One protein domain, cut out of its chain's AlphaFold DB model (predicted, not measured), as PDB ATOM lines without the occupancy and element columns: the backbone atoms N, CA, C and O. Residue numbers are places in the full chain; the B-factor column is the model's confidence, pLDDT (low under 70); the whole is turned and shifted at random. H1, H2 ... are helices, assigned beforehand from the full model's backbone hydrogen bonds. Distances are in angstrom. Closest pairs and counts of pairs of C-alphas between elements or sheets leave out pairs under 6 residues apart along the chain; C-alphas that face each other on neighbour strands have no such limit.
ATOM      1  N   GLU A   2     -14.820  -0.986  -1.704       68.12
ATOM      2  CA  GLU A   2     -13.455  -0.544  -1.352       68.12
ATOM      3  C   GLU A   2     -12.484  -0.450  -2.544       68.12
ATOM      4  O   GLU A   2     -11.685   0.479  -2.622       68.12
ATOM      5  N   THR A   3     -12.591  -1.346  -3.528       77.88
ATOM      6  CA  THR A   3     -11.729  -1.337  -4.723       77.88
ATOM      7  C   THR A   3     -11.925  -0.093  -5.593       77.88
ATOM      8  O   THR A   3     -10.950   0.485  -6.061       77.88
ATOM      9  N   ALA A   4     -13.164   0.374  -5.766       81.38
ATOM     10  CA  ALA A   4     -13.463   1.583  -6.538       81.38
ATOM     11  C   ALA A   4     -12.899   2.851  -5.872       81.38
ATOM     12  O   ALA A   4     -12.377   3.727  -6.560       81.38
ATOM     13  N   ALA A   5     -12.939   2.921  -4.537       85.06
ATOM     14  CA  ALA A   5     -12.322   4.010  -3.782       85.06
ATOM     15  C   ALA A   5     -10.791   4.015  -3.948       85.06
ATOM     16  O   ALA A   5     -10.210   5.068  -4.202       85.06
ATOM     17  N   ALA A   6     -10.147   2.844  -3.899       87.75
ATOM     18  CA  ALA A   6      -8.707   2.720  -4.130       87.75
ATOM     19  C   ALA A   6      -8.297   3.175  -5.545       87.75
ATOM     20  O   ALA A   6      -7.330   3.921  -5.691       87.75
ATOM     21  N   PHE A   7      -9.063   2.805  -6.581       90.94
ATOM     22  CA  PHE A   7      -8.835   3.301  -7.946       90.94
ATOM     23  C   PHE A   7      -8.988   4.823  -8.050       90.94
ATOM     24  O   PHE A   7      -8.179   5.466  -8.718       90.94
ATOM     25  N   GLY A   8      -9.974   5.405  -7.359       89.62
ATOM     26  CA  GLY A   8     -10.146   6.855  -7.278       89.62
ATOM     27  C   GLY A   8      -8.909   7.554  -6.713       89.62
ATOM     28  O   GLY A   8      -8.390   8.474  -7.340       89.62
ATOM     29  N   VAL A   9      -8.374   7.062  -5.589       91.50
ATOM     30  CA  VAL A   9      -7.159   7.620  -4.967       91.50
ATOM     31  C   VAL A   9      -5.954   7.519  -5.905       91.50
ATOM     32  O   VAL A   9      -5.239   8.504  -6.082       91.50
ATOM     33  N   ILE A  10      -5.745   6.367  -6.552       93.06
ATOM     34  CA  ILE A  10      -4.629   6.167  -7.493       93.06
ATOM     35  C   ILE A  10      -4.722   7.154  -8.665       93.06
ATOM     36  O   ILE A  10      -3.727   7.792  -9.012       93.06
ATOM     37  N   LEU A  11      -5.910   7.324  -9.253       92.62
ATOM     38  CA  LEU A  11      -6.121   8.273 -10.349       92.62
ATOM     39  C   LEU A  11      -5.891   9.721  -9.907       92.62
ATOM     40  O   LEU A  11      -5.253  10.481 -10.635       92.62
ATOM     41  N   THR A  12      -6.342  10.101  -8.707       94.50
ATOM     42  CA  THR A  12      -6.070  11.433  -8.152       94.50
ATOM     43  C   THR A  12      -4.573  11.657  -7.938       94.50
ATOM     44  O   THR A  12      -4.067  12.713  -8.306       94.50
ATOM     45  N   MET A  13      -3.834  10.674  -7.414       93.06
ATOM     46  CA  MET A  13      -2.380  10.794  -7.241       93.06
ATOM     47  C   MET A  13      -1.647  10.931  -8.580       93.06
ATOM     48  O   MET A  13      -0.744  11.758  -8.696       93.06
ATOM     49  N   LEU A  14      -2.050  10.170  -9.605       94.19
ATOM     50  CA  LEU A  14      -1.499  10.308 -10.956       94.19
ATOM     51  C   LEU A  14      -1.779  11.697 -11.537       94.19
ATOM     52  O   LEU A  14      -0.876  12.323 -12.089       94.19
ATOM     53  N   PHE A  15      -3.006  12.196 -11.375       95.12
ATOM     54  CA  PHE A  15      -3.384  13.535 -11.813       95.12
ATOM     55  C   PHE A  15      -2.544  14.616 -11.118       95.12
ATOM     56  O   PHE A  15      -1.956  15.454 -11.797       95.12
ATOM     57  N   VAL A  16      -2.399  14.551  -9.790       95.06
ATOM     58  CA  VAL A  16      -1.554  15.481  -9.019       95.06
ATOM     59  C   VAL A  16      -0.096  15.409  -9.472       95.06
ATOM     60  O   VAL A  16       0.538  16.444  -9.654       95.06
ATOM     61  N   GLY A  17       0.442  14.210  -9.710       93.19
ATOM     62  CA  GLY A  17       1.808  14.047 -10.213       93.19
ATOM     63  C   GLY A  17       2.025  14.693 -11.587       93.19
ATOM     64  O   GLY A  17       3.049  15.343 -11.813       93.19
ATOM     65  N   LEU A  18       1.055  14.559 -12.497       93.38
ATOM     66  CA  LEU A  18       1.091  15.219 -13.806       93.38
ATOM     67  C   LEU A  18       0.998  16.743 -13.681       93.38
ATOM     68  O   LEU A  18       1.738  17.450 -14.367       93.38
ATOM     69  N   GLU A  19       0.140  17.237 -12.794       93.06
ATOM     70  CA  GLU A  19      -0.043  18.671 -12.568       93.06
ATOM     71  C   GLU A  19       1.209  19.311 -11.957       93.06
ATOM     72  O   GLU A  19       1.682  20.333 -12.448       93.06
ATOM     73  N   LEU A  20       1.837  18.656 -10.972       91.12
ATOM     74  CA  LEU A  20       3.118  19.092 -10.410       91.12
ATOM     75  C   LEU A  20       4.213  19.146 -11.477       91.12
ATOM     76  O   LEU A  20       4.998  20.091 -11.519       91.12
ATOM     77  N   ARG A  21       4.260  18.159 -12.380       87.50
ATOM     78  CA  ARG A  21       5.227  18.165 -13.483       87.50
ATOM     79  C   ARG A  21       4.997  19.341 -14.434       87.50
ATOM     80  O   ARG A  21       5.969  19.975 -14.834       87.50
ATOM     81  N   ARG A  22       3.743  19.629 -14.798       88.06
ATOM     82  CA  ARG A  22       3.395  20.779 -15.650       88.06
ATOM     83  C   ARG A  22       3.741  22.097 -14.972       88.06
ATOM     84  O   ARG A  22       4.453  22.901 -15.564       88.06
ATOM     85  N   SER A  23       3.340  22.253 -13.714       87.38
ATOM     86  CA  SER A  23       3.641  23.429 -12.900       87.38
ATOM     87  C   SER A  23       5.149  23.682 -12.796       87.38
ATOM     88  O   SER A  23       5.600  24.808 -12.993       87.38
ATOM     89  N   ASN A  24       5.957  22.636 -12.601       84.81
ATOM     90  CA  ASN A  24       7.416  22.762 -12.573       84.81
ATOM     91  C   ASN A  24       8.000  23.228 -13.918       84.81
ATOM     92  O   ASN A  24       8.927  24.038 -13.935       84.81
ATOM     93  N   ILE A  25       7.471  22.737 -15.045       85.00
ATOM     94  CA  ILE A  25       7.907  23.166 -16.384       85.00
ATOM     95  C   ILE A  25       7.547  24.637 -16.617       85.00
ATOM     96  O   ILE A  25       8.393  25.409 -17.062       85.00
ATOM     97  N   GLU A  26       6.322  25.042 -16.286       86.00
ATOM     98  CA  GLU A  26       5.873  26.432 -16.420       86.00
ATOM     99  C   GLU A  26       6.691  27.381 -15.539       86.00
ATOM    100  O   GLU A  26       7.157  28.416 -16.021       86.00
ATOM    101  N   ALA A  27       6.952  27.000 -14.286       84.88
ATOM    102  CA  ALA A  27       7.810  27.757 -13.382       84.88
ATOM    103  C   ALA A  27       9.234  27.898 -13.943       84.88
ATOM    104  O   ALA A  27       9.808  28.988 -13.916       84.88
ATOM    105  N   SER A  28       9.796  26.826 -14.510       81.88
ATOM    106  CA  SER A  28      11.108  26.873 -15.164       81.88
ATOM    107  C   SER A  28      11.119  27.838 -16.352       81.88
ATOM    108  O   SER A  28      12.038  28.643 -16.464       81.88
ATOM    109  N   LEU A  29      10.106  27.792 -17.222       83.69
ATOM    110  CA  LEU A  29      10.010  28.683 -18.384       83.69
ATOM    111  C   LEU A  29       9.840  30.149 -17.972       83.69
ATOM    112  O   LEU A  29      10.469  31.024 -18.570       83.69
ATOM    113  N   SER A  30       9.029  30.418 -16.944       86.81
ATOM    114  CA  SER A  30       8.864  31.765 -16.392       86.81
ATOM    115  C   SER A  30      10.188  32.302 -15.852       86.81
ATOM    116  O   SER A  30      10.608  33.388 -16.242       86.81
ATOM    117  N   ASN A  31      10.902  31.507 -15.050       83.12
ATOM    118  CA  ASN A  31      12.200  31.897 -14.497       83.12
ATOM    119  C   ASN A  31      13.226  32.211 -15.598       83.12
ATOM    120  O   ASN A  31      13.943  33.208 -15.512       83.12
ATOM    121  N   THR A  32      13.285  31.391 -16.653       82.69
ATOM    122  CA  THR A  32      14.162  31.645 -17.805       82.69
ATOM    123  C   THR A  32      13.786  32.945 -18.513       82.69
ATOM    124  O   THR A  32      14.660  33.742 -18.858       82.69
ATOM    125  N   ARG A  33      12.488  33.201 -18.710       87.44
ATOM    126  CA  ARG A  33      12.010  34.444 -19.326       87.44
ATOM    127  C   ARG A  33      12.392  35.672 -18.501       87.44
ATOM    128  O   ARG A  33      12.831  36.665 -19.084       87.44
ATOM    129  N   ASP A  34      12.268  35.607 -17.181       87.69
ATOM    130  CA  ASP A  34      12.607  36.720 -16.289       87.69
ATOM    131  C   ASP A  34      14.109  37.026 -16.324       87.69
ATOM    132  O   ASP A  34      14.506  38.189 -16.424       87.69
ATOM    133  N   GLN A  35      14.958  35.995 -16.359       85.31
ATOM    134  CA  GLN A  35      16.409  36.155 -16.518       85.31
ATOM    135  C   GLN A  35      16.779  36.788 -17.861       85.31
ATOM    136  O   GLN A  35      17.573  37.729 -17.910       85.31
ATOM    137  N   LEU A  36      16.189  36.301 -18.957       86.25
ATOM    138  CA  LEU A  36      16.415  36.869 -20.287       86.25
ATOM    139  C   LEU A  36      15.920  38.314 -20.368       86.25
ATOM    140  O   LEU A  36      16.574  39.145 -20.994       86.25
ATOM    141  N   THR A  37      14.807  38.626 -19.705       91.38
ATOM    142  CA  THR A  37      14.272  39.988 -19.618       91.38
ATOM    143  C   THR A  37      15.237  40.891 -18.857       91.38
ATOM    144  O   THR A  37      15.625  41.924 -19.390       91.38
ATOM    145  N   MET A  38      15.718  40.475 -17.681       90.19
ATOM    146  CA  MET A  38      16.713  41.223 -16.905       90.19
ATOM    147  C   MET A  38      17.994  41.482 -17.712       90.19
ATOM    148  O   MET A  38      18.493  42.609 -17.739       90.19
ATOM    149  N   LEU A  39      18.511  40.463 -18.406       89.62
ATOM    150  CA  LEU A  39      19.707  40.591 -19.237       89.62
ATOM    151  C   LEU A  39      19.475  41.510 -20.445       89.62
ATOM    152  O   LEU A  39      20.348  42.307 -20.789       89.62
ATOM    153  N   SER A  40      18.307  41.410 -21.082       92.44
ATOM    154  CA  SER A  40      17.906  42.275 -22.194       92.44
ATOM    155  C   SER A  40      17.800  43.731 -21.746       92.44
ATOM    156  O   SER A  40      18.397  44.607 -22.368       92.44
ATOM    157  N   THR A  41      17.134  43.991 -20.617       93.81
ATOM    158  CA  THR A  41      17.017  45.329 -20.027       93.81
ATOM    159  C   THR A  41      18.383  45.909 -19.671       93.81
ATOM    160  O   THR A  41      18.647  47.059 -20.003       93.81
ATOM    161  N   PHE A  42      19.278  45.117 -19.070       94.44
ATOM    162  CA  PHE A  42      20.652  45.549 -18.794       94.44
ATOM    163  C   PHE A  42      21.398  45.946 -20.077       94.44
ATOM    164  O   PHE A  42      21.983  47.023 -20.145       94.44
ATOM    165  N   LYS A  43      21.345  45.114 -21.123       92.81
ATOM    166  CA  LYS A  43      22.002  45.414 -22.405       92.81
ATOM    167  C   LYS A  43      21.383  46.617 -23.117       92.81
ATOM    168  O   LYS A  43      22.091  47.354 -23.791       92.81
ATOM    169  N   ALA A  44      20.081  46.837 -22.950       96.19
ATOM    170  CA  ALA A  44      19.387  47.975 -23.536       96.19
ATOM    171  C   ALA A  44      19.825  49.323 -22.939       96.19
ATOM    172  O   ALA A  44      19.620  50.345 -23.588       96.19
ATOM    173  N   VAL A  45      20.471  49.345 -21.762       95.19
ATOM    174  CA  VAL A  45      21.028  50.577 -21.171       95.19
ATOM    175  C   VAL A  45      21.987  51.272 -22.139       95.19
ATOM    176  O   VAL A  45      21.969  52.491 -22.243       95.19
ATOM    177  N   THR A  46      22.771  50.515 -22.910       95.62
ATOM    178  CA  THR A  46      23.720  51.076 -23.886       95.62
ATOM    179  C   THR A  46      23.099  51.389 -25.251       95.62
ATOM    180  O   THR A  46      23.829  51.710 -26.184       95.62
ATOM    181  N   ASN A  47      21.772  51.291 -25.405       96.94
ATOM    182  CA  ASN A  47      21.085  51.840 -26.583       96.94
ATOM    183  C   ASN A  47      20.983  53.371 -26.509       96.94
ATOM    184  O   ASN A  47      20.825  54.025 -27.537       96.94
ATOM    185  N   ASP A  48      21.060  53.932 -25.301       97.25
ATOM    186  CA  ASP A  48      21.226  55.363 -25.098       97.25
ATOM    187  C   ASP A  48      22.684  55.767 -25.378       97.25
ATOM    188  O   ASP A  48      23.625  55.170 -24.848       97.25
ATOM    189  N   GLN A  49      22.877  56.781 -26.226       97.81
ATOM    190  CA  GLN A  49      24.208  57.183 -26.684       97.81
ATOM    191  C   GLN A  49      25.067  57.742 -25.546       97.81
ATOM    192  O   GLN A  49      26.277  57.513 -25.529       97.81
ATOM    193  N   TYR A  50      24.455  58.449 -24.593       97.31
ATOM    194  CA  TYR A  50      25.172  58.971 -23.435       97.31
ATOM    195  C   TYR A  50      25.671  57.829 -22.544       97.31
ATOM    196  O   TYR A  50      26.846  57.803 -22.183       97.31
ATOM    197  N   MET A  51      24.825  56.836 -22.258       98.06
ATOM    198  CA  MET A  51      25.241  55.648 -21.509       98.06
ATOM    199  C   MET A  51      26.297  54.824 -22.248       98.06
ATOM    200  O   MET A  51      27.214  54.314 -21.607       98.06
ATOM    201  N   ALA A  52      26.210  54.695 -23.572       98.19
ATOM    202  CA  ALA A  52      27.232  54.008 -24.359       98.19
ATOM    203  C   ALA A  52      28.607  54.698 -24.251       98.19
ATOM    204  O   ALA A  52      29.607  54.024 -23.989       98.19
ATOM    205  N   ASP A  53      28.649  56.029 -24.385       98.56
ATOM    206  CA  ASP A  53      29.868  56.831 -24.202       98.56
ATOM    207  C   ASP A  53      30.412  56.725 -22.770       98.56
ATOM    208  O   ASP A  53      31.598  56.453 -22.566       98.56
ATOM    209  N   LEU A  54      29.536  56.857 -21.770       98.62
ATOM    210  CA  LEU A  54      29.904  56.720 -20.364       98.62
ATOM    211  C   LEU A  54      30.509  55.343 -20.075       98.62
ATOM    212  O   LEU A  54      31.552  55.258 -19.431       98.62
ATOM    213  N   VAL A  55      29.893  54.261 -20.558       98.38
ATOM    214  CA  VAL A  55      30.427  52.904 -20.377       98.38
ATOM    215  C   VAL A  55      31.790  52.769 -21.047       98.38
ATOM    216  O   VAL A  55      32.685  52.150 -20.475       98.38
ATOM    217  N   GLN A  56      31.995  53.364 -22.223       98.25
ATOM    218  CA  GLN A  56      33.291  53.338 -22.897       98.25
ATOM    219  C   GLN A  56      34.375  54.078 -22.099       98.25
ATOM    220  O   GLN A  56      35.458  53.525 -21.894       98.25
ATOM    221  N   ARG A  57      34.092  55.293 -21.615       98.56
ATOM    222  CA  ARG A  57      35.037  56.069 -20.792       98.56
ATOM    223  C   ARG A  57      35.299  55.404 -19.448       98.56
ATOM    224  O   ARG A  57      36.455  55.206 -19.093       98.56
ATOM    225  N   GLY A  58      34.245  54.972 -18.760       98.50
ATOM    226  CA  GLY A  58      34.345  54.266 -17.487       98.50
ATOM    227  C   GLY A  58      35.097  52.945 -17.605       98.50
ATOM    228  O   GLY A  58      35.802  52.565 -16.679       98.50
ATOM    229  N   ARG A  59      35.032  52.262 -18.757       98.38
ATOM    230  CA  ARG A  59      35.870  51.083 -19.019       98.38
ATOM    231  C   ARG A  59      37.356  51.420 -19.071       98.38
ATOM    232  O   ARG A  59      38.161  50.642 -18.551       98.38
ATOM    233  N   ALA A  60      37.696  52.547 -19.694       98.56
ATOM    234  CA  ALA A  60      39.068  53.015 -19.833       98.56
ATOM    235  C   ALA A  60      39.649  53.518 -18.503       98.56
ATOM    236  O   ALA A  60      40.763  53.129 -18.165       98.56
ATOM    237  N   SER A  61      38.895  54.339 -17.765       98.31
ATOM    238  CA  SER A  61      39.285  54.916 -16.473       98.31
ATOM    239  C   SER A  61      38.035  55.337 -15.698       98.31
ATOM    240  O   SER A  61      37.299  56.237 -16.103       98.31
ATOM    241  N   TYR A  62      37.778  54.671 -14.576       98.44
ATOM    242  CA  TYR A  62      36.728  55.044 -13.632       98.44
ATOM    243  C   TYR A  62      37.121  56.285 -12.836       98.44
ATOM    244  O   TYR A  62      36.268  57.109 -12.503       98.44
ATOM    245  N   THR A  63      38.410  56.443 -12.527       97.81
ATOM    246  CA  THR A  63      38.891  57.581 -11.736       97.81
ATOM    247  C   THR A  63      38.752  58.917 -12.457       97.81
ATOM    248  O   THR A  63      38.567  59.929 -11.782       97.81
ATOM    249  N   ASP A  64      38.774  58.919 -13.794       98.31
ATOM    250  CA  ASP A  64      38.611  60.132 -14.611       98.31
ATOM    251  C   ASP A  64      37.144  60.544 -14.806       98.31
ATOM    252  O   ASP A  64      36.863  61.625 -15.332       98.31
ATOM    253  N   LEU A  65      36.190  59.704 -14.392       98.50
ATOM    254  CA  LEU A  65      34.773  60.049 -14.417       98.50
ATOM    255  C   LEU A  65      34.456  61.119 -13.368       98.50
ATOM    256  O   LEU A  65      34.977  61.110 -12.249       98.50
ATOM    257  N   ASN A  66      33.521  62.011 -13.698       98.38
ATOM    258  CA  ASN A  66      32.990  62.935 -12.699       98.38
ATOM    259  C   ASN A  66      32.112  62.202 -11.662       98.38
ATOM    260  O   ASN A  66      31.738  61.043 -11.836       98.38
ATOM    261  N   ALA A  67      31.738  62.888 -10.579       98.00
ATOM    262  CA  ALA A  67      31.003  62.273  -9.471       98.00
ATOM    263  C   ALA A  67      29.684  61.594  -9.895       98.00
ATOM    264  O   ALA A  67      29.402  60.479  -9.462       98.00
ATOM    265  N   SER A  68      28.882  62.228 -10.758       98.19
ATOM    266  CA  SER A  68      27.625  61.630 -11.234       98.19
ATOM    267  C   SER A  68      27.852  60.444 -12.171       98.19
ATOM    268  O   SER A  68      27.133  59.448 -12.108       98.19
ATOM    269  N   GLU A  69      28.884  60.520 -13.006       98.50
ATOM    270  CA  GLU A  69      29.264  59.458 -13.934       98.50
ATOM    271  C   GLU A  69      29.796  58.227 -13.202       98.50
ATOM    272  O   GLU A  69      29.434  57.107 -13.556       98.50
ATOM    273  N   LYS A  70      30.578  58.423 -12.135       98.50
ATOM    274  CA  LYS A  70      31.018  57.345 -11.243       98.50
ATOM    275  C   LYS A  70      29.843  56.573 -10.648       98.50
ATOM    276  O   LYS A  70      29.894  55.346 -10.586       98.50
ATOM    277  N   ILE A  71      28.785  57.273 -10.230       97.44
ATOM    278  CA  ILE A  71      27.570  56.640  -9.701       97.44
ATOM    279  C   ILE A  71      26.885  55.823 -10.799       97.44
ATOM    280  O   ILE A  71      26.616  54.639 -10.609       97.44
ATOM    281  N   ALA A  72      26.634  56.429 -11.962       97.94
ATOM    282  CA  ALA A  72      25.942  55.761 -13.062       97.94
ATOM    283  C   ALA A  72      26.720  54.545 -13.596       97.94
ATOM    284  O   ALA A  72      26.135  53.485 -13.823       97.94
ATOM    285  N   PHE A  73      28.041  54.661 -13.742       98.38
ATOM    286  CA  PHE A  73      28.895  53.552 -14.158       98.38
ATOM    287  C   PHE A  73      28.991  52.453 -13.093       98.38
ATOM    288  O   PHE A  73      28.938  51.272 -13.429       98.38
ATOM    289  N   GLY A  74      29.063  52.823 -11.810       97.44
ATOM    290  CA  GLY A  74      29.020  51.864 -10.706       97.44
ATOM    291  C   GLY A  74      27.725  51.050 -10.706       97.44
ATOM    292  O   GLY A  74      27.772  49.824 -10.686       97.44
ATOM    293  N   LEU A  75      26.572  51.713 -10.850       96.44
ATOM    294  CA  LEU A  75      25.272  51.044 -10.972       96.44
ATOM    295  C   LEU A  75      25.194  50.146 -12.211       96.44
ATOM    296  O   LEU A  75      24.627  49.057 -12.149       96.44
ATOM    297  N   TYR A  76      25.781  50.573 -13.332       97.31
ATOM    298  CA  TYR A  76      25.888  49.741 -14.527       97.31
ATOM    299  C   TYR A  76      26.677  48.450 -14.248       97.31
ATOM    300  O   TYR A  76      26.198  47.364 -14.579       97.31
ATOM    301  N   LEU A  77      27.844  48.542 -13.598       97.38
ATOM    302  CA  LEU A  77      28.634  47.365 -13.223       97.38
ATOM    303  C   LEU A  77      27.865  46.462 -12.254       97.38
ATOM    304  O   LEU A  77      27.738  45.266 -12.517       97.38
ATOM    305  N   GLU A  78      27.290  47.016 -11.186       95.81
ATOM    306  CA  GLU A  78      26.502  46.256 -10.208       95.81
ATOM    307  C   GLU A  78      25.328  45.521 -10.857       95.81
ATOM    308  O   GLU A  78      25.127  44.329 -10.613       95.81
ATOM    309  N   GLN A  79      24.584  46.192 -11.740       94.94
ATOM    310  CA  GLN A  79      23.466  45.582 -12.451       94.94
ATOM    311  C   GLN A  79      23.932  44.459 -13.385       94.94
ATOM    312  O   GLN A  79      23.285  43.412 -13.460       94.94
ATOM    313  N   GLY A  80      25.064  44.639 -14.068       95.31
ATOM    314  CA  GLY A  80      25.667  43.606 -14.908       95.31
ATOM    315  C   GLY A  80      26.118  42.382 -14.104       95.31
ATOM    316  O   GLY A  80      25.902  41.238 -14.527       95.31
ATOM    317  N   ILE A  81      26.684  42.606 -12.915       95.44
ATOM    318  CA  ILE A  81      27.077  41.545 -11.982       95.44
ATOM    319  C   ILE A  81      25.832  40.804 -11.481       95.44
ATOM    320  O   ILE A  81      25.780  39.578 -11.580       95.44
ATOM    321  N   HIS A  82      24.792  41.514 -11.031       92.94
ATOM    322  CA  HIS A  82      23.525  40.909 -10.605       92.94
ATOM    323  C   HIS A  82      22.863  40.088 -11.712       92.94
ATOM    324  O   HIS A  82      22.487  38.940 -11.469       92.94
ATOM    325  N   ALA A  83      22.777  40.623 -12.933       91.69
ATOM    326  CA  ALA A  83      22.203  39.910 -14.071       91.69
ATOM    327  C   ALA A  83      22.975  38.617 -14.381       91.69
ATOM    328  O   ALA A  83      22.374  37.569 -14.621       91.69
ATOM    329  N   SER A  84      24.308  38.661 -14.314       91.75
ATOM    330  CA  SER A  84      25.149  37.479 -14.527       91.75
ATOM    331  C   SER A  84      24.960  36.455 -13.407       91.75
ATOM    332  O   SER A  84      24.700  35.279 -13.673       91.75
ATOM    333  N   MET A  85      25.015  36.885 -12.146       89.31
ATOM    334  CA  MET A  85      24.835  35.997 -10.995       89.31
ATOM    335  C   MET A  85      23.443  35.371 -10.948       89.31
ATOM    336  O   MET A  85      23.324  34.210 -10.568       89.31
ATOM    337  N   ALA A  86      22.396  36.092 -11.357       87.31
ATOM    338  CA  ALA A  86      21.046  35.546 -11.430       87.31
ATOM    339  C   ALA A  86      21.002  34.318 -12.351       87.31
ATOM    340  O   ALA A  86      20.486  33.278 -11.945       87.31
ATOM    341  N   VAL A  87      21.619  34.393 -13.534       85.81
ATOM    342  CA  VAL A  87      21.745  33.240 -14.441       85.81
ATOM    343  C   VAL A  87      22.572  32.123 -13.796       85.81
ATOM    344  O   VAL A  87      22.170  30.961 -13.829       85.81
ATOM    345  N   TYR A  88      23.685  32.460 -13.134       87.19
ATOM    346  CA  TYR A  88      24.534  31.471 -12.460       87.19
ATOM    347  C   TYR A  88      23.770  30.690 -11.381       87.19
ATOM    348  O   TYR A  88      23.761  29.465 -11.394       87.19
ATOM    349  N   TYR A  89      23.077  31.364 -10.464       83.19
ATOM    350  CA  TYR A  89      22.375  30.694  -9.365       83.19
ATOM    351  C   TYR A  89      21.229  29.795  -9.822       83.19
ATOM    352  O   TYR A  89      20.944  28.781  -9.184       83.19
ATOM    353  N   HIS A  90      20.562  30.162 -10.913       78.62
ATOM    354  CA  HIS A  90      19.432  29.396 -11.423       78.62
ATOM    355  C   HIS A  90      19.853  28.287 -12.386       78.62
ATOM    356  O   HIS A  90      19.102  27.329 -12.545       78.62
ATOM    357  N   SER A  91      21.061  28.356 -12.953       75.44
ATOM    358  CA  SER A  91      21.597  27.313 -13.830       75.44
ATOM    359  C   SER A  91      21.672  25.936 -13.160       75.44
ATOM    360  O   SER A  91      21.366  24.938 -13.795       75.44
ATOM    361  N   GLY A  92      21.953  25.857 -11.853       67.38
ATOM    362  CA  GLY A  92      21.938  24.589 -11.105       67.38
ATOM    363  C   GLY A  92      20.553  23.933 -10.989       67.38
ATOM    364  O   GLY A  92      20.445  22.802 -10.524       67.38
ATOM    365  N   ARG A  93      19.492  24.644 -11.390       67.69
ATOM    366  CA  ARG A  93      18.109  24.154 -11.475       67.69
ATOM    367  C   ARG A  93      17.633  24.014 -12.923       67.69
ATOM    368  O   ARG A  93      16.473  23.674 -13.140       67.69
ATOM    369  N   ASP A  94      18.501  24.307 -13.890       64.06
ATOM    370  CA  ASP A  94      18.206  24.166 -15.307       64.06
ATOM    371  C   ASP A  94      18.163  22.679 -15.663       64.06
ATOM    372  O   ASP A  94      19.093  21.914 -15.410       64.06
ATOM    373  N   ILE A  95      17.037  22.274 -16.232       56.03
ATOM    374  CA  ILE A  95      16.741  20.899 -16.633       56.03
ATOM    375  C   ILE A  95      17.355  20.548 -17.996       56.03
ATOM    376  O   ILE A  95      17.275  19.388 -18.401       56.03
ATOM    377  N   THR A  96      17.941  21.522 -18.706       65.12
ATOM    378  CA  THR A  96      18.484  21.336 -20.060       65.12
ATOM    379  C   THR A  96      20.012  21.262 -20.102       65.12
ATOM    380  O   THR A  96      20.540  20.206 -20.439       65.12
ATOM    381  N   ASP A  97      20.731  22.332 -19.741       78.69
ATOM    382  CA  ASP A  97      22.202  22.346 -19.710       78.69
ATOM    383  C   ASP A  97      22.745  23.342 -18.669       78.69
ATOM    384  O   ASP A  97      23.188  24.455 -18.971       78.69
ATOM    385  N   ALA A  98      22.705  22.917 -17.403       81.19
ATOM    386  CA  ALA A  98      23.200  23.689 -16.265       81.19
ATOM    387  C   ALA A  98      24.640  24.187 -16.473       81.19
ATOM    388  O   ALA A  98      24.954  25.340 -16.178       81.19
ATOM    389  N   GLN A  99      25.516  23.341 -17.024       84.56
ATOM    390  CA  GLN A  99      26.926  23.670 -17.200       84.56
ATOM    391  C   GLN A  99      27.124  24.764 -18.252       84.56
ATOM    392  O   GLN A  99      27.878  25.714 -18.010       84.56
ATOM    393  N   ALA A 100      26.443  24.677 -19.397       85.19
ATOM    394  CA  ALA A 100      26.514  25.719 -20.416       85.19
ATOM    395  C   ALA A 100      25.983  27.062 -19.891       85.19
ATOM    396  O   ALA A 100      26.595  28.108 -20.142       85.19
ATOM    397  N   SER A 101      24.897  27.042 -19.113       83.19
ATOM    398  CA  SER A 101      24.326  28.235 -18.476       83.19
ATOM    399  C   SER A 101      25.300  28.873 -17.473       83.19
ATOM    400  O   SER A 101      25.524  30.089 -17.529       83.19
ATOM    401  N   MET A 102      25.969  28.075 -16.629       87.62
ATOM    402  CA  MET A 102      27.032  28.557 -15.730       87.62
ATOM    403  C   MET A 102      28.173  29.215 -16.511       87.62
ATOM    404  O   MET A 102      28.524  30.363 -16.248       87.62
ATOM    405  N   GLN A 103      28.718  28.528 -17.518       89.69
ATOM    406  CA  GLN A 103      29.832  29.041 -18.324       89.69
ATOM    407  C   GLN A 103      29.461  30.306 -19.108       89.69
ATOM    408  O   GLN A 103      30.291  31.194 -19.314       89.69
ATOM    409  N   SER A 104      28.218  30.405 -19.582       88.00
ATOM    410  CA  SER A 104      27.708  31.607 -20.242       88.00
ATOM    411  C   SER A 104      27.690  32.801 -19.285       88.00
ATOM    412  O   SER A 104      28.207  33.868 -19.624       88.00
ATOM    413  N   SER A 105      27.181  32.600 -18.066       90.31
ATOM    414  CA  SER A 105      27.188  33.620 -17.015       90.31
ATOM    415  C   SER A 105      28.608  34.075 -16.664       90.31
ATOM    416  O   SER A 105      28.875  35.275 -16.623       90.31
ATOM    417  N   GLU A 106      29.545  33.141 -16.496       91.75
ATOM    418  CA  GLU A 106      30.938  33.475 -16.178       91.75
ATOM    419  C   GLU A 106      31.616  34.282 -17.286       91.75
ATOM    420  O   GLU A 106      32.299  35.269 -17.010       91.75
ATOM    421  N   ARG A 107      31.392  33.912 -18.554       93.25
ATOM    422  CA  ARG A 107      31.898  34.682 -19.698       93.25
ATOM    423  C   ARG A 107      31.316  36.089 -19.734       93.25
ATOM    424  O   ARG A 107      32.049  37.034 -20.017       93.25
ATOM    425  N   HIS A 108      30.024  36.235 -19.450       93.75
ATOM    426  CA  HIS A 108      29.380  37.544 -19.412       93.75
ATOM    427  C   HIS A 108      29.927  38.410 -18.273       93.75
ATOM    428  O   HIS A 108      30.299  39.556 -18.512       93.75
ATOM    429  N   LEU A 109      30.065  37.841 -17.074       95.12
ATOM    430  CA  LEU A 109      30.644  38.528 -15.924       95.12
ATOM    431  C   LEU A 109      32.079  38.987 -16.213       95.12
ATOM    432  O   LEU A 109      32.410  40.149 -15.989       95.12
ATOM    433  N   LYS A 110      32.909  38.116 -16.805       95.88
ATOM    434  CA  LYS A 110      34.257  38.490 -17.251       95.88
ATOM    435  C   LYS A 110      34.217  39.615 -18.286       95.88
ATOM    436  O   LYS A 110      34.984  40.557 -18.171       95.88
ATOM    437  N   ALA A 111      33.320  39.565 -19.267       95.06
ATOM    438  CA  ALA A 111      33.213  40.611 -20.288       95.06
ATOM    439  C   ALA A 111      32.784  41.983 -19.730       95.06
ATOM    440  O   ALA A 111      33.063  43.013 -20.349       95.06
ATOM    441  N   ILE A 112      32.091  42.003 -18.587       95.62
ATOM    442  CA  ILE A 112      31.721  43.235 -17.881       95.62
ATOM    443  C   ILE A 112      32.887  43.771 -17.052       95.62
ATOM    444  O   ILE A 112      33.008  44.980 -16.950       95.62
ATOM    445  N   LEU A 113      33.726  42.904 -16.480       97.44
ATOM    446  CA  LEU A 113      34.731  43.286 -15.480       97.44
ATOM    447  C   LEU A 113      36.172  43.340 -16.002       97.44
ATOM    448  O   LEU A 113      37.033  43.919 -15.351       97.44
ATOM    449  N   ASP A 114      36.474  42.729 -17.147       96.19
ATOM    450  CA  ASP A 114      37.841  42.603 -17.669       96.19
ATOM    451  C   ASP A 114      38.331  43.892 -18.346       96.19
ATOM    452  O   ASP A 114      38.545  43.951 -19.558       96.19
ATOM    453  N   HIS A 115      38.451  44.959 -17.557       97.19
ATOM    454  CA  HIS A 115      38.984  46.250 -17.976       97.19
ATOM    455  C   HIS A 115      39.492  47.072 -16.767       97.19
ATOM    456  O   HIS A 115      39.090  46.811 -15.629       97.19
ATOM    457  N   PRO A 116      40.364  48.079 -16.978       98.00
ATOM    458  CA  PRO A 116      40.971  48.859 -15.892       98.00
ATOM    459  C   PRO A 116      39.955  49.543 -14.973       98.00
ATOM    460  O   PRO A 116      40.029  49.382 -13.756       98.00
ATOM    461  N   GLY A 117      38.945  50.205 -15.542       98.25
ATOM    462  CA  GLY A 117      37.970  50.937 -14.734       98.25
ATOM    463  C   GLY A 117      37.125  50.071 -13.793       98.25
ATOM    464  O   GLY A 117      36.675  50.558 -12.763       98.25
ATOM    465  N   ALA A 118      36.947  48.774 -14.070       98.06
ATOM    466  CA  ALA A 118      36.273  47.869 -13.138       98.06
ATOM    467  C   ALA A 118      37.149  47.583 -11.914       98.06
ATOM    468  O   ALA A 118      36.626  47.515 -10.806       98.06
ATOM    469  N   ARG A 119      38.476  47.471 -12.085       98.00
ATOM    470  CA  ARG A 119      39.413  47.353 -10.952       98.00
ATOM    471  C   ARG A 119      39.410  48.608 -10.099       98.00
ATOM    472  O   ARG A 119      39.317  48.507  -8.884       98.00
ATOM    473  N   GLU A 120      39.486  49.770 -10.733       98.25
ATOM    474  CA  GLU A 120      39.446  51.063 -10.044       98.25
ATOM    475  C   GLU A 120      38.143  51.242  -9.260       98.25
ATOM    476  O   GLU A 120      38.174  51.540  -8.067       98.25
ATOM    477  N   TRP A 121      37.002  50.975  -9.906       98.12
ATOM    478  CA  TRP A 121      35.699  50.970  -9.247       98.12
ATOM    479  C   TRP A 121      35.674  50.006  -8.061       98.12
ATOM    480  O   TRP A 121      35.208  50.378  -6.984       98.12
ATOM    481  N   TRP A 122      36.194  48.787  -8.232       97.81
ATOM    482  CA  TRP A 122      36.173  47.780  -7.179       97.81
ATOM    483  C   TRP A 122      37.034  48.177  -5.984       97.81
ATOM    484  O   TRP A 122      36.577  48.070  -4.852       97.81
ATOM    485  N   VAL A 123      38.232  48.719  -6.206       96.94
ATOM    486  CA  VAL A 123      39.086  49.238  -5.124       96.94
ATOM    487  C   VAL A 123      38.352  50.299  -4.296       96.94
ATOM    488  O   VAL A 123      38.433  50.268  -3.069       96.94
ATOM    489  N   GLU A 124      37.608  51.199  -4.943       96.31
ATOM    490  CA  GLU A 124      36.866  52.273  -4.269       96.31
ATOM    491  C   GLU A 124      35.584  51.766  -3.572       96.31
ATOM    492  O   GLU A 124      35.224  52.271  -2.509       96.31
ATOM    493  N   ASN A 125      34.911  50.746  -4.120       95.75
ATOM    494  CA  ASN A 125      33.552  50.361  -3.707       95.75
ATOM    495  C   ASN A 125      33.431  48.971  -3.057       95.75
ATOM    496  O   ASN A 125      32.355  48.609  -2.584       95.75
ATOM    497  N   ARG A 126      34.503  48.172  -2.978       93.94
ATOM    498  CA  ARG A 126      34.461  46.780  -2.478       93.94
ATOM    499  C   ARG A 126      33.801  46.636  -1.107       93.94
ATOM    500  O   ARG A 126      33.066  45.677  -0.876       93.94
ATOM    501  N   GLN A 127      34.060  47.573  -0.193       91.88
ATOM    502  CA  GLN A 127      33.528  47.525   1.174       91.88
ATOM    503  C   GLN A 127      32.059  47.950   1.269       91.88
ATOM    504  O   GLN A 127      31.321  47.404   2.086       91.88
ATOM    505  N   SER A 128      31.639  48.910   0.444       91.38
ATOM    506  CA  SER A 128      30.270  49.439   0.411       91.38
ATOM    507  C   SER A 128      29.354  48.680  -0.551       91.38
ATOM    508  O   SER A 128      28.146  48.905  -0.537       91.38
ATOM    509  N   SER A 129      29.912  47.785  -1.370       90.94
ATOM    510  CA  SER A 129      29.173  47.051  -2.389       90.94
ATOM    511  C   SER A 129      28.010  46.244  -1.787       90.94
ATOM    512  O   SER A 129      28.224  45.483  -0.833       90.94
ATOM    513  N   PRO A 130      26.798  46.328  -2.373       91.31
ATOM    514  CA  PRO A 130      25.634  45.557  -1.936       91.31
ATOM    515  C   PRO A 130      25.701  44.082  -2.365       91.31
ATOM    516  O   PRO A 130      24.791  43.306  -2.068       91.31
ATOM    517  N   LEU A 131      26.757  43.680  -3.082       91.81
ATOM    518  CA  LEU A 131      26.954  42.307  -3.519       91.81
ATOM    519  C   LEU A 131      27.085  41.366  -2.315       91.81
ATOM    520  O   LEU A 131      27.854  41.599  -1.382       91.81
ATOM    521  N   ILE A 132      26.380  40.240  -2.382       91.56
ATOM    522  CA  ILE A 132      26.564  39.129  -1.444       91.56
ATOM    523  C   ILE A 132      27.972  38.523  -1.568       91.56
ATOM    524  O   ILE A 132      28.609  38.623  -2.618       91.56
ATOM    525  N   ASP A 133      28.438  37.817  -0.533       91.69
ATOM    526  CA  ASP A 133      29.816  37.292  -0.443       91.69
ATOM    527  C   ASP A 133      30.264  36.460  -1.644       91.69
ATOM    528  O   ASP A 133      31.408  36.548  -2.081       91.69
ATOM    529  N   PHE A 134      29.369  35.646  -2.200       89.25
ATOM    530  CA  PHE A 134      29.666  34.905  -3.422       89.25
ATOM    531  C   PHE A 134      29.984  35.837  -4.599       89.25
ATOM    532  O   PHE A 134      30.968  35.615  -5.297       89.25
ATOM    533  N   GLY A 135      29.184  36.888  -4.790       91.44
ATOM    534  CA  GLY A 135      29.403  37.877  -5.841       91.44
ATOM    535  C   GLY A 135      30.708  38.629  -5.648       91.44
ATOM    536  O   GLY A 135      31.490  38.728  -6.588       91.44
ATOM    537  N   ARG A 136      30.989  39.065  -4.413       94.25
ATOM    538  CA  ARG A 136      32.252  39.733  -4.067       94.25
ATOM    539  C   ARG A 136      33.464  38.870  -4.400       94.25
ATOM    540  O   ARG A 136      34.342  39.326  -5.118       94.25
ATOM    541  N   ARG A 137      33.459  37.601  -3.973       93.44
ATOM    542  CA  ARG A 137      34.537  36.651  -4.293       93.44
ATOM    543  C   ARG A 137      34.702  36.444  -5.792       93.44
ATOM    544  O   ARG A 137      35.821  36.360  -6.270       93.44
ATOM    545  N   ARG A 138      33.606  36.396  -6.553       92.62
ATOM    546  CA  ARG A 138      33.705  36.224  -8.006       92.62
ATOM    547  C   ARG A 138      34.294  37.451  -8.697       92.62
ATOM    548  O   ARG A 138      35.036  37.294  -9.663       92.62
ATOM    549  N   VAL A 139      33.974  38.651  -8.212       95.56
ATOM    550  CA  VAL A 139      34.611  39.890  -8.672       95.56
ATOM    551  C   VAL A 139      36.102  39.873  -8.325       95.56
ATOM    552  O   VAL A 139      36.914  40.085  -9.220       95.56
ATOM    553  N   ASP A 140      36.456  39.529  -7.083       95.50
ATOM    554  CA  ASP A 140      37.845  39.380  -6.626       95.50
ATOM    555  C   ASP A 140      38.640  38.399  -7.512       95.50
ATOM    556  O   ASP A 140      39.707  38.748  -8.014       95.50
ATOM    557  N   ASP A 141      38.085  37.216  -7.802       94.25
ATOM    558  CA  ASP A 141      38.711  36.203  -8.664       94.25
ATOM    559  C   ASP A 141      38.983  36.720 -10.086       94.25
ATOM    560  O   ASP A 141      40.017  36.417 -10.682       94.25
ATOM    561  N   ILE A 142      38.027  37.456 -10.666       93.75
ATOM    562  CA  ILE A 142      38.126  37.957 -12.044       93.75
ATOM    563  C   ILE A 142      39.112  39.121 -12.128       93.75
ATOM    564  O   ILE A 142      39.854  39.233 -13.105       93.75
ATOM    565  N   LEU A 143      39.108  39.997 -11.124       94.38
ATOM    566  CA  LEU A 143      39.947  41.189 -11.097       94.38
ATOM    567  C   LEU A 143      41.359  40.918 -10.561       94.38
ATOM    568  O   LEU A 143      42.264  41.696 -10.876       94.38
ATOM    569  N   GLY A 144      41.550  39.815  -9.830       90.25
ATOM    570  CA  GLY A 144      42.810  39.409  -9.209       90.25
ATOM    571  C   GLY A 144      43.131  40.180  -7.924       90.25
ATOM    572  O   GLY A 144      44.286  40.566  -7.742       90.25
TER     573      GLY A 144
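Overview. This is residues 2 to 144 of the 145 residues of an uncharacterized protein of Ruegeria sp. PrR005 (UniProt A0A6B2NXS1). One very long helix, H1, makes an arm whose first half, residues 2 to 24, sticks out free; its far part joins a body of five shorter helices. There H3 and H4 form a helical hairpin, with H3 along the far part of H1, H2 turning off crosswise at H1's end, H5 meeting the end of H2 at a corner, and H6 packed on residues 110 to 113 of H4. The printed part has 143 residues, with six named helices, H1 to H6 in chain order, and no named strand: its class is all helix. It is only just loose, close to extended, with a radius of gyration of the C-alphas of 21.7 A, and spans 81 by 31 by 25 A.

Arrangement. Begin with H1, residues 2 to 47, which touches H2, residues 49 to 60, only at the corner by their tight link; the closest C-alphas, Thr 46 and Ala 52, are 4.6 A apart. Look next at H3, residues 67 to 91: its residues 76 to 87 touch residues 35 to 42 of H1, closest at the C-alphas of Leu 39 and Ala 83, 5.8 A, with a shallow tilt of 27 degrees, opposite ways. H2 touches H3 with residues 54 to 58 alone, about perpendicular at 86 degrees; the closest C-alphas are those of Gly 58 and Phe 73, 6.4 A. H3 and H4, residues 98 to 113, form a hairpin at a shallow tilt of 11 degrees, opposite ways, closest at the C-alphas of Ser 91 and Ala 98, 4.7 A. H5, residues 116 to 125, touches H2 only at their ends; the C-alphas of Arg 59 and Gly 117 are closest, 4.8 A. H6, residues 133 to 143, touches H4 at a steep tilt of 62 degrees, the same way, closest at the C-alphas of Lys 110 and Ile 142, 6.5 A. H1 is apart from H4, H5 and H6. Every O i to N i+4 pair is within hydrogen-bond range in H2, H3, H4, H5 and H6, and 40 of 42 are in H1.

Along the chain. Find C-alpha 2 at (-13.455, -0.544, -1.352); from there H1 runs 67.6 A to C-alpha 47 at (21.085, 51.840, -26.583). H2 is 16.9 A long, H3 36.5 A, H4 22.8 A, H5 14.3 A and H6 15.2 A, ending at C-alpha 143, (39.947, 41.189, -11.097).

Size, cuts and confidence. The C-alphas of Glu 2 and Asp 64 are the two farthest apart, 81.0 A. Without residues 2 to 24 the body spans 48 by 31 by 21 A. The printed part has no cut and no long link. Confidence is under 70 at residue 2 and residues 92 to 96.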